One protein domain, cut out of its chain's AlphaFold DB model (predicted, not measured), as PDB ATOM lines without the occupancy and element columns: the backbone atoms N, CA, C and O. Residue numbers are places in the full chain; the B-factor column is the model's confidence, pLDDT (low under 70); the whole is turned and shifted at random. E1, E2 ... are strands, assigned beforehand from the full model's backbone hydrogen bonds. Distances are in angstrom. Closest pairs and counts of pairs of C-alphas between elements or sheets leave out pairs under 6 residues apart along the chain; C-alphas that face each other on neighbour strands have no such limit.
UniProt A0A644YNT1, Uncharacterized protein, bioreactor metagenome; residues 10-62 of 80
ATOM      1  N   SER A  10     -42.023  49.600  -3.683       91.69
ATOM      2  CA  SER A  10     -42.282  49.967  -5.070       91.69
ATOM      3  C   SER A  10     -43.471  49.178  -5.588       91.69
ATOM      4  O   SER A  10     -43.625  48.007  -5.249       91.69
ATOM      5  N   ILE A  11     -44.275  49.809  -6.437       91.88
ATOM      6  CA  ILE A  11     -45.348  49.140  -7.169       91.88
ATOM      7  C   ILE A  11     -44.819  48.823  -8.565       91.88
ATOM      8  O   ILE A  11     -44.279  49.697  -9.246       91.88
ATOM      9  N   ASN A  12     -44.963  47.570  -8.984       90.62
ATOM     10  CA  ASN A  12     -44.582  47.149 -10.323       90.62
ATOM     11  C   ASN A  12     -45.698  47.497 -11.309       90.62
ATOM     12  O   ASN A  12     -46.812  46.997 -11.186       90.62
ATOM     13  N   HIS A  13     -45.377  48.326 -12.301       86.56
ATOM     14  CA  HIS A  13     -46.213  48.540 -13.477       86.56
ATOM     15  C   HIS A  13     -45.595  47.778 -14.658       86.56
ATOM     16  O   HIS A  13     -44.373  47.864 -14.825       86.56
ATOM     17  N   PRO A  14     -46.369  47.021 -15.458       85.25
ATOM     18  CA  PRO A  14     -45.836  46.394 -16.660       85.25
ATOM     19  C   PRO A  14     -45.370  47.473 -17.635       85.25
ATOM     20  O   PRO A  14     -46.111  48.403 -17.951       85.25
ATOM     21  N   VAL A  15     -44.127  47.361 -18.090       92.88
ATOM     22  CA  VAL A  15     -43.561  48.260 -19.092       92.88
ATOM     23  C   VAL A  15     -43.045  47.395 -20.221       92.88
ATOM     24  O   VAL A  15     -42.138  46.589 -20.029       92.88
ATOM     25  N   ASP A  16     -43.628  47.561 -21.396       95.50
ATOM     26  CA  ASP A  16     -43.200  46.913 -22.621       95.50
ATOM     27  C   ASP A  16     -42.819  47.978 -23.646       95.50
ATOM     28  O   ASP A  16     -43.306  49.114 -23.608       95.50
ATOM     29  N   ARG A  17     -41.937  47.610 -24.574       95.88
ATOM     30  CA  ARG A  17     -41.517  48.483 -25.663       95.88
ATOM     31  C   ARG A  17     -41.623  47.783 -27.002       95.88
ATOM     32  O   ARG A  17     -41.109  46.683 -27.186       95.88
ATOM     33  N   ASP A  18     -42.230  48.472 -27.960       97.00
ATOM     34  CA  ASP A  18     -42.186  48.073 -29.359       97.00
ATOM     35  C   ASP A  18     -40.939  48.682 -30.036       97.00
ATOM     36  O   ASP A  18     -40.892  49.904 -30.219       97.00
ATOM     37  N   PRO A  19     -39.938  47.875 -30.439       95.50
ATOM     38  CA  PRO A  19     -38.741  48.375 -31.116       95.50
ATOM     39  C   PRO A  19     -39.009  48.948 -32.516       95.50
ATOM     40  O   PRO A  19     -38.209  49.750 -32.992       95.50
ATOM     41  N   CYS A  20     -40.117  48.587 -33.169       96.12
ATOM     42  CA  CYS A  20     -40.438  49.043 -34.521       96.12
ATOM     43  C   CYS A  20     -41.002  50.465 -34.531       96.12
ATOM     44  O   CYS A  20     -40.558  51.303 -35.308       96.12
ATOM     45  N   CYS A  21     -41.990  50.751 -33.677       96.12
ATOM     46  CA  CYS A  21     -42.660  52.058 -33.657       96.12
ATOM     47  C   CYS A  21     -42.302  52.928 -32.441       96.12
ATOM     48  O   CYS A  21     -42.748  54.079 -32.343       96.12
ATOM     49  N   GLY A  22     -41.532  52.389 -31.493       95.19
ATOM     50  CA  GLY A  22     -41.104  53.078 -30.279       95.19
ATOM     51  C   GLY A  22     -42.200  53.268 -29.228       95.19
ATOM     52  O   GLY A  22     -42.037  54.119 -28.354       95.19
ATOM     53  N   PHE A  23     -43.323  52.543 -29.308       96.25
ATOM     54  CA  PHE A  23     -44.340  52.567 -28.251       96.25
ATOM     55  C   PHE A  23     -43.744  52.067 -26.931       96.25
ATOM     56  O   PHE A  23     -42.989  51.099 -26.937       96.25
ATOM     57  N   ASN A  24     -44.082  52.732 -25.824       95.56
ATOM     58  CA  ASN A  24     -43.730  52.313 -24.470       95.56
ATOM     59  C   ASN A  24     -45.002  52.315 -23.621       95.56
ATOM     60  O   ASN A  24     -45.687  53.335 -23.545       95.56
ATOM     61  N   GLY A  25     -45.311  51.190 -22.992       93.50
ATOM     62  CA  GLY A  25     -46.540  50.997 -22.230       93.50
ATOM     63  C   GLY A  25     -46.874  49.519 -22.108       93.50
ATOM     64  O   GLY A  25     -46.019  48.673 -22.335       93.50
ATOM     65  N   ILE A  26     -48.112  49.195 -21.761       94.31
ATOM     66  CA  ILE A  26     -48.567  47.803 -21.713       94.31
ATOM     67  C   ILE A  26     -48.869  47.347 -23.143       94.31
ATOM     68  O   ILE A  26     -49.657  47.993 -23.837       94.31
ATOM     69  N   ILE A  27     -48.261  46.244 -23.578       95.12
ATOM     70  CA  ILE A  27     -48.556  45.615 -24.869       95.12
ATOM     71  C   ILE A  27     -49.190  44.248 -24.591       95.12
ATOM     72  O   ILE A  27     -48.664  43.466 -23.805       95.12
ATOM     73  N   GLY A  28     -50.337  43.959 -25.198       91.31
ATOM     74  CA  GLY A  28     -50.933  42.619 -25.167       91.31
ATOM     75  C   GLY A  28     -50.350  41.755 -26.282       91.31
ATOM     76  O   GLY A  28     -49.129  41.628 -26.403       91.31
ATOM     77  N   ASP A  29     -51.244  41.249 -27.129       92.25
ATOM     78  CA  ASP A  29     -50.909  40.479 -28.335       92.25
ATOM     79  C   ASP A  29     -50.538  41.379 -29.525       92.25
ATOM     80  O   ASP A  29     -49.907  40.945 -30.489       92.25
ATOM     81  N   SER A  30     -50.928  42.656 -29.478       96.50
ATOM     82  CA  SER A  30     -50.673  43.620 -30.551       96.50
ATOM     83  C   SER A  30     -50.294  44.987 -29.996       96.50
ATOM     84  O   SER A  30     -50.776  45.414 -28.942       96.50
ATOM     85  N   CYS A  31     -49.423  45.691 -30.716       96.88
ATOM     86  CA  CYS A  31     -48.959  47.016 -30.334       96.88
ATOM     87  C   CYS A  31     -50.099  48.048 -30.443       96.88
ATOM     88  O   CYS A  31     -50.608  48.266 -31.545       96.88
ATOM     89  N   PRO A  32     -50.444  48.781 -29.368       96.88
ATOM     90  CA  PRO A  32     -51.516  49.783 -29.400       96.88
ATOM     91  C   PRO A  32     -51.268  50.956 -30.358       96.88
ATOM     92  O   PRO A  32     -52.199  51.675 -30.707       96.88
ATOM     93  N   LYS A  33     -50.009  51.191 -30.753       96.56
ATOM     94  CA  LYS A  33     -49.625  52.322 -31.609       96.56
ATOM     95  C   LYS A  33     -49.629  51.982 -33.096       96.56
ATOM     96  O   LYS A  33     -50.110  52.784 -33.887       96.56
ATOM     97  N   CYS A  34     -49.037  50.856 -33.488       96.81
ATOM     98  CA  CYS A  34     -48.890  50.489 -34.902       96.81
ATOM     99  C   CYS A  34     -49.705  49.258 -35.312       96.81
ATOM    100  O   CYS A  34     -49.714  48.922 -36.489       96.81
ATOM    101  N   GLY A  35     -50.371  48.586 -34.370       96.25
ATOM    102  CA  GLY A  35     -51.251  47.448 -34.637       96.25
ATOM    103  C   GLY A  35     -50.546  46.124 -34.920       96.25
ATOM    104  O   GLY A  35     -51.218  45.100 -34.930       96.25
ATOM    105  N   ARG A  36     -49.219  46.113 -35.105       96.81
ATOM    106  CA  ARG A  36     -48.483  44.875 -35.385       96.81
ATOM    107  C   ARG A  36     -48.585  43.891 -34.223       96.81
ATOM    108  O   ARG A  36     -48.556  44.299 -33.055       96.81
ATOM    109  N   SER A  37     -48.604  42.615 -34.553       96.00
ATOM    110  CA  SER A  37     -48.380  41.513 -33.630       96.00
ATOM    111  C   SER A  37     -46.886  41.261 -33.399       96.00
ATOM    112  O   SER A  37     -45.999  41.850 -34.032       96.00
ATOM    113  N   GLU A  38     -46.610  40.382 -32.443       91.88
ATOM    114  CA  GLU A  38     -45.256  39.956 -32.102       91.88
ATOM    115  C   GLU A  38     -44.588  39.148 -33.238       91.88
ATOM    116  O   GLU A  38     -43.369  39.202 -33.370       91.88
ATOM    117  N   GLU A  39     -45.365  38.487 -34.107       93.00
ATOM    118  CA  GLU A  39     -44.865  37.668 -35.228       93.00
ATOM    119  C   GLU A  39     -44.460  38.489 -36.468       93.00
ATOM    120  O   GLU A  39     -43.686  38.034 -37.308       93.00
ATOM    121  N   GLU A  40     -44.950  39.725 -36.590       93.12
ATOM    122  CA  GLU A  40     -44.739  40.592 -37.761       93.12
ATOM    123  C   GLU A  40     -43.400  41.357 -37.735       93.12
ATOM    124  O   GLU A  40     -43.166  42.262 -38.540       93.12
ATOM    125  N   GLY A  41     -42.500  41.040 -36.800       91.19
ATOM    126  CA  GLY A  41     -41.197  41.690 -36.693       91.19
ATOM    127  C   GLY A  41     -40.412  41.269 -35.450       91.19
ATOM    128  O   GLY A  41     -40.652  40.206 -34.892       91.19
ATOM    129  N   PRO A  42     -39.462  42.098 -34.987       94.38
ATOM    130  CA  PRO A  42     -38.784  41.867 -33.719       94.38
ATOM    131  C   PRO A  42     -39.774  41.759 -32.552       94.38
ATOM    132  O   PRO A  42     -40.735  42.534 -32.467       94.38
ATOM    133  N   HIS A  43     -39.478  40.854 -31.622       94.75
ATOM    134  CA  HIS A  43     -40.250  40.660 -30.397       94.75
ATOM    135  C   HIS A  43     -40.389  41.945 -29.570       94.75
ATOM    136  O   HIS A  43     -39.529  42.834 -29.601       94.75
ATOM    137  N   PHE A  44     -41.482  42.043 -28.812       95.50
ATOM    138  CA  PHE A  44     -41.687  43.146 -27.884       95.50
ATOM    139  C   PHE A  44     -40.714  43.022 -26.711       95.50
ATOM    140  O   PHE A  44     -40.530  41.959 -26.117       95.50
ATOM    141  N   GLN A  45     -40.089  44.133 -26.334       95.56
ATOM    142  CA  GLN A  45     -39.185  44.156 -25.191       95.56
ATOM    143  C   GLN A  45     -40.011  44.243 -23.912       95.56
ATOM    144  O   GLN A  45     -40.539  45.303 -23.579       95.56
ATOM    145  N   ARG A  46     -40.128  43.122 -23.198       94.44
ATOM    146  CA  ARG A  46     -40.800  43.044 -21.897       94.44
ATOM    147  C   ARG A  46     -39.826  43.486 -20.801       94.44
ATOM    148  O   ARG A  46     -38.869  42.776 -20.506       94.44
ATOM    149  N   ILE A  47     -40.048  44.659 -20.209       95.00
ATOM    150  CA  ILE A  47     -39.206  45.208 -19.135       95.00
ATOM    151  C   ILE A  47     -39.853  44.864 -17.796       95.00
ATOM    152  O   ILE A  47     -41.020  45.181 -17.542       95.00
ATOM    153  N   ARG A  48     -39.111  44.187 -16.918       95.06
ATOM    154  CA  ARG A  48     -39.649  43.664 -15.657       95.06
ATOM    155  C   ARG A  48     -38.756  44.033 -14.483       95.06
ATOM    156  O   ARG A  48     -37.530  43.995 -14.570       95.06
ATOM    157  N   ARG A  49     -39.391  44.386 -13.361       94.38
ATOM    158  CA  ARG A  49     -38.733  44.475 -12.054       94.38
ATOM    159  C   ARG A  49     -38.885  43.125 -11.364       94.38
ATOM    160  O   ARG A  49     -39.996  42.752 -10.985       94.38
ATOM    161  N   ILE A  50     -37.776  42.402 -11.239       93.75
ATOM    162  CA  ILE A  50     -37.749  41.067 -10.626       93.75
ATOM    163  C   ILE A  50     -37.026  41.140  -9.276       93.75
ATOM    164  O   ILE A  50     -37.646  40.961  -8.237       93.75
ATOM    165  N   THR A  51     -35.760  41.568  -9.254       93.25
ATOM    166  CA  THR A  51     -34.936  41.665  -8.027       93.25
ATOM    167  C   THR A  51     -34.880  43.067  -7.406       93.25
ATOM    168  O   THR A  51     -33.954  43.397  -6.672       93.25
ATOM    169  N   GLY A  52     -35.867  43.918  -7.695       92.81
ATOM    170  CA  GLY A  52     -35.966  45.254  -7.097       92.81
ATOM    171  C   GLY A  52     -35.509  46.418  -7.979       92.81
ATOM    172  O   GLY A  52     -35.632  47.556  -7.540       92.81
ATOM    173  N   TYR A  53     -35.094  46.184  -9.228       92.50
ATOM    174  CA  TYR A  53     -34.864  47.211 -10.260       92.50
ATOM    175  C   TYR A  53     -35.355  46.742 -11.639       92.50
ATOM    176  O   TYR A  53     -35.527  45.544 -11.863       92.50
ATOM    177  N   LEU A  54     -35.628  47.692 -12.539       92.38
ATOM    178  CA  LEU A  54     -35.953  47.394 -13.937       92.38
ATOM    179  C   LEU A  54     -34.665  47.041 -14.681       92.38
ATOM    180  O   LEU A  54     -33.669  47.756 -14.570       92.38
ATOM    181  N   VAL A  55     -34.702  45.963 -15.452       90.38
ATOM    182  CA  VAL A  55     -33.603  45.531 -16.319       90.38
ATOM    183  C   VAL A  55     -34.170  45.340 -17.707       90.38
ATOM    184  O   VAL A  55     -35.218  44.711 -17.795       90.38
ATOM    185  N   GLY A  56     -33.460  45.886 -18.706       88.31
ATOM    186  CA  GLY A  56     -33.753  45.925 -20.146       88.31
ATOM    187  C   GLY A  56     -34.870  45.014 -20.659       88.31
ATOM    188  O   GLY A  56     -36.010  45.130 -20.242       88.31
ATOM    189  N   ASP A  57     -34.580  44.176 -21.643       92.31
ATOM    190  CA  ASP A  57     -35.513  43.119 -22.034       92.31
ATOM    191  C   ASP A  57     -35.268  41.853 -21.193       92.31
ATOM    192  O   ASP A  57     -34.300  41.759 -20.426       92.31
ATOM    193  N   MET A  58     -36.140  40.856 -21.352       92.94
ATOM    194  CA  MET A  58     -36.035  39.599 -20.611       92.94
ATOM    195  C   MET A  58     -34.756  38.798 -20.906       92.94
ATOM    196  O   MET A  58     -34.390  37.954 -20.096       92.94
ATOM    197  N   SER A  59     -34.013  39.101 -21.981       92.62
ATOM    198  CA  SER A  59     -32.745  38.416 -22.294       92.62
ATOM    199  C   SER A  59     -31.624  38.717 -21.292       92.62
ATOM    200  O   SER A  59     -30.592  38.048 -21.284       92.62
ATOM    201  N   LYS A  60     -31.796  39.746 -20.454       93.75
ATOM    202  CA  LYS A  60     -30.832  40.129 -19.413       93.75
ATOM    203  C   LYS A  60     -31.001  39.355 -18.108       93.75
ATOM    204  O   LYS A  60     -30.156  39.491 -17.223       93.75
ATOM    205  N   TRP A  61     -32.072  38.580 -17.972       94.31
ATOM    206  CA  TRP A  61     -32.319  37.735 -16.810       94.31
ATOM    207  C   TRP A  61     -31.777  36.322 -17.037       94.31
ATOM    208  O   TRP A  61     -31.665  35.860 -18.167       94.31
ATOM    209  N   ASN A  62     -31.411  35.644 -15.947       94.81
ATOM    210  CA  ASN A  62     -31.060  34.226 -16.003       94.81
ATOM    211  C   ASN A  62     -32.324  33.353 -16.020       94.81
ATOM    212  O   ASN A  62     -33.412  33.825 -15.686       94.81
TER     213      ASN A  62
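AT A GLANCE: This is residues 10 to 62 of the 80 residues of an uncharacterized protein of bioreactor metagenome (UniProt A0A644YNT1). There is little regular structure here: one short hairpin of two strands, E1 and E2, with a large looped head, residues 18 to 44, at the end where E1 leads out and E2 comes in. At the other end residues 50 to 62 fold back beside E2. The printed part has 53 residues with no named helix and two antiparallel strands, E1 then E2; the class is all strand, with only 8 residues in named elements. It is compact, with a radius of gyration of the C-alphas of 11.4 A, and spans 31 by 22 by 16 A.

HOW THE PARTS SIT: E1, residues 15 to 17, and E2, residues 45 to 49, form an antiparallel hairpin, their directions at 159 degrees. C-alphas 16 and 46 face each other at 4.6 A. N 17 and O 45 are within hydrogen-bond range at 2.9 A, as are N 47 and O 15 at 2.9 A. Residues 24 to 25 pair antiparallel with residues 16 to 17 of E1, and residues 54 to 55 with residues 48 to 49 of E2.

IN THESE COORDINATES: E1 begins at C-alpha 15, (-43.561, 48.260, -19.092), and is 6.9 A long. E2 is 13.1 A long and ends at C-alpha 49, (-38.733, 44.475, -12.054).

THE WHOLE: The C-alphas of Ser 10 and Glu 40 are the two farthest apart, 34.1 A. The link from E1 to E2 is long, 27 residues. The printed part has no cut, and no printed residue is under 70 in pLDDT.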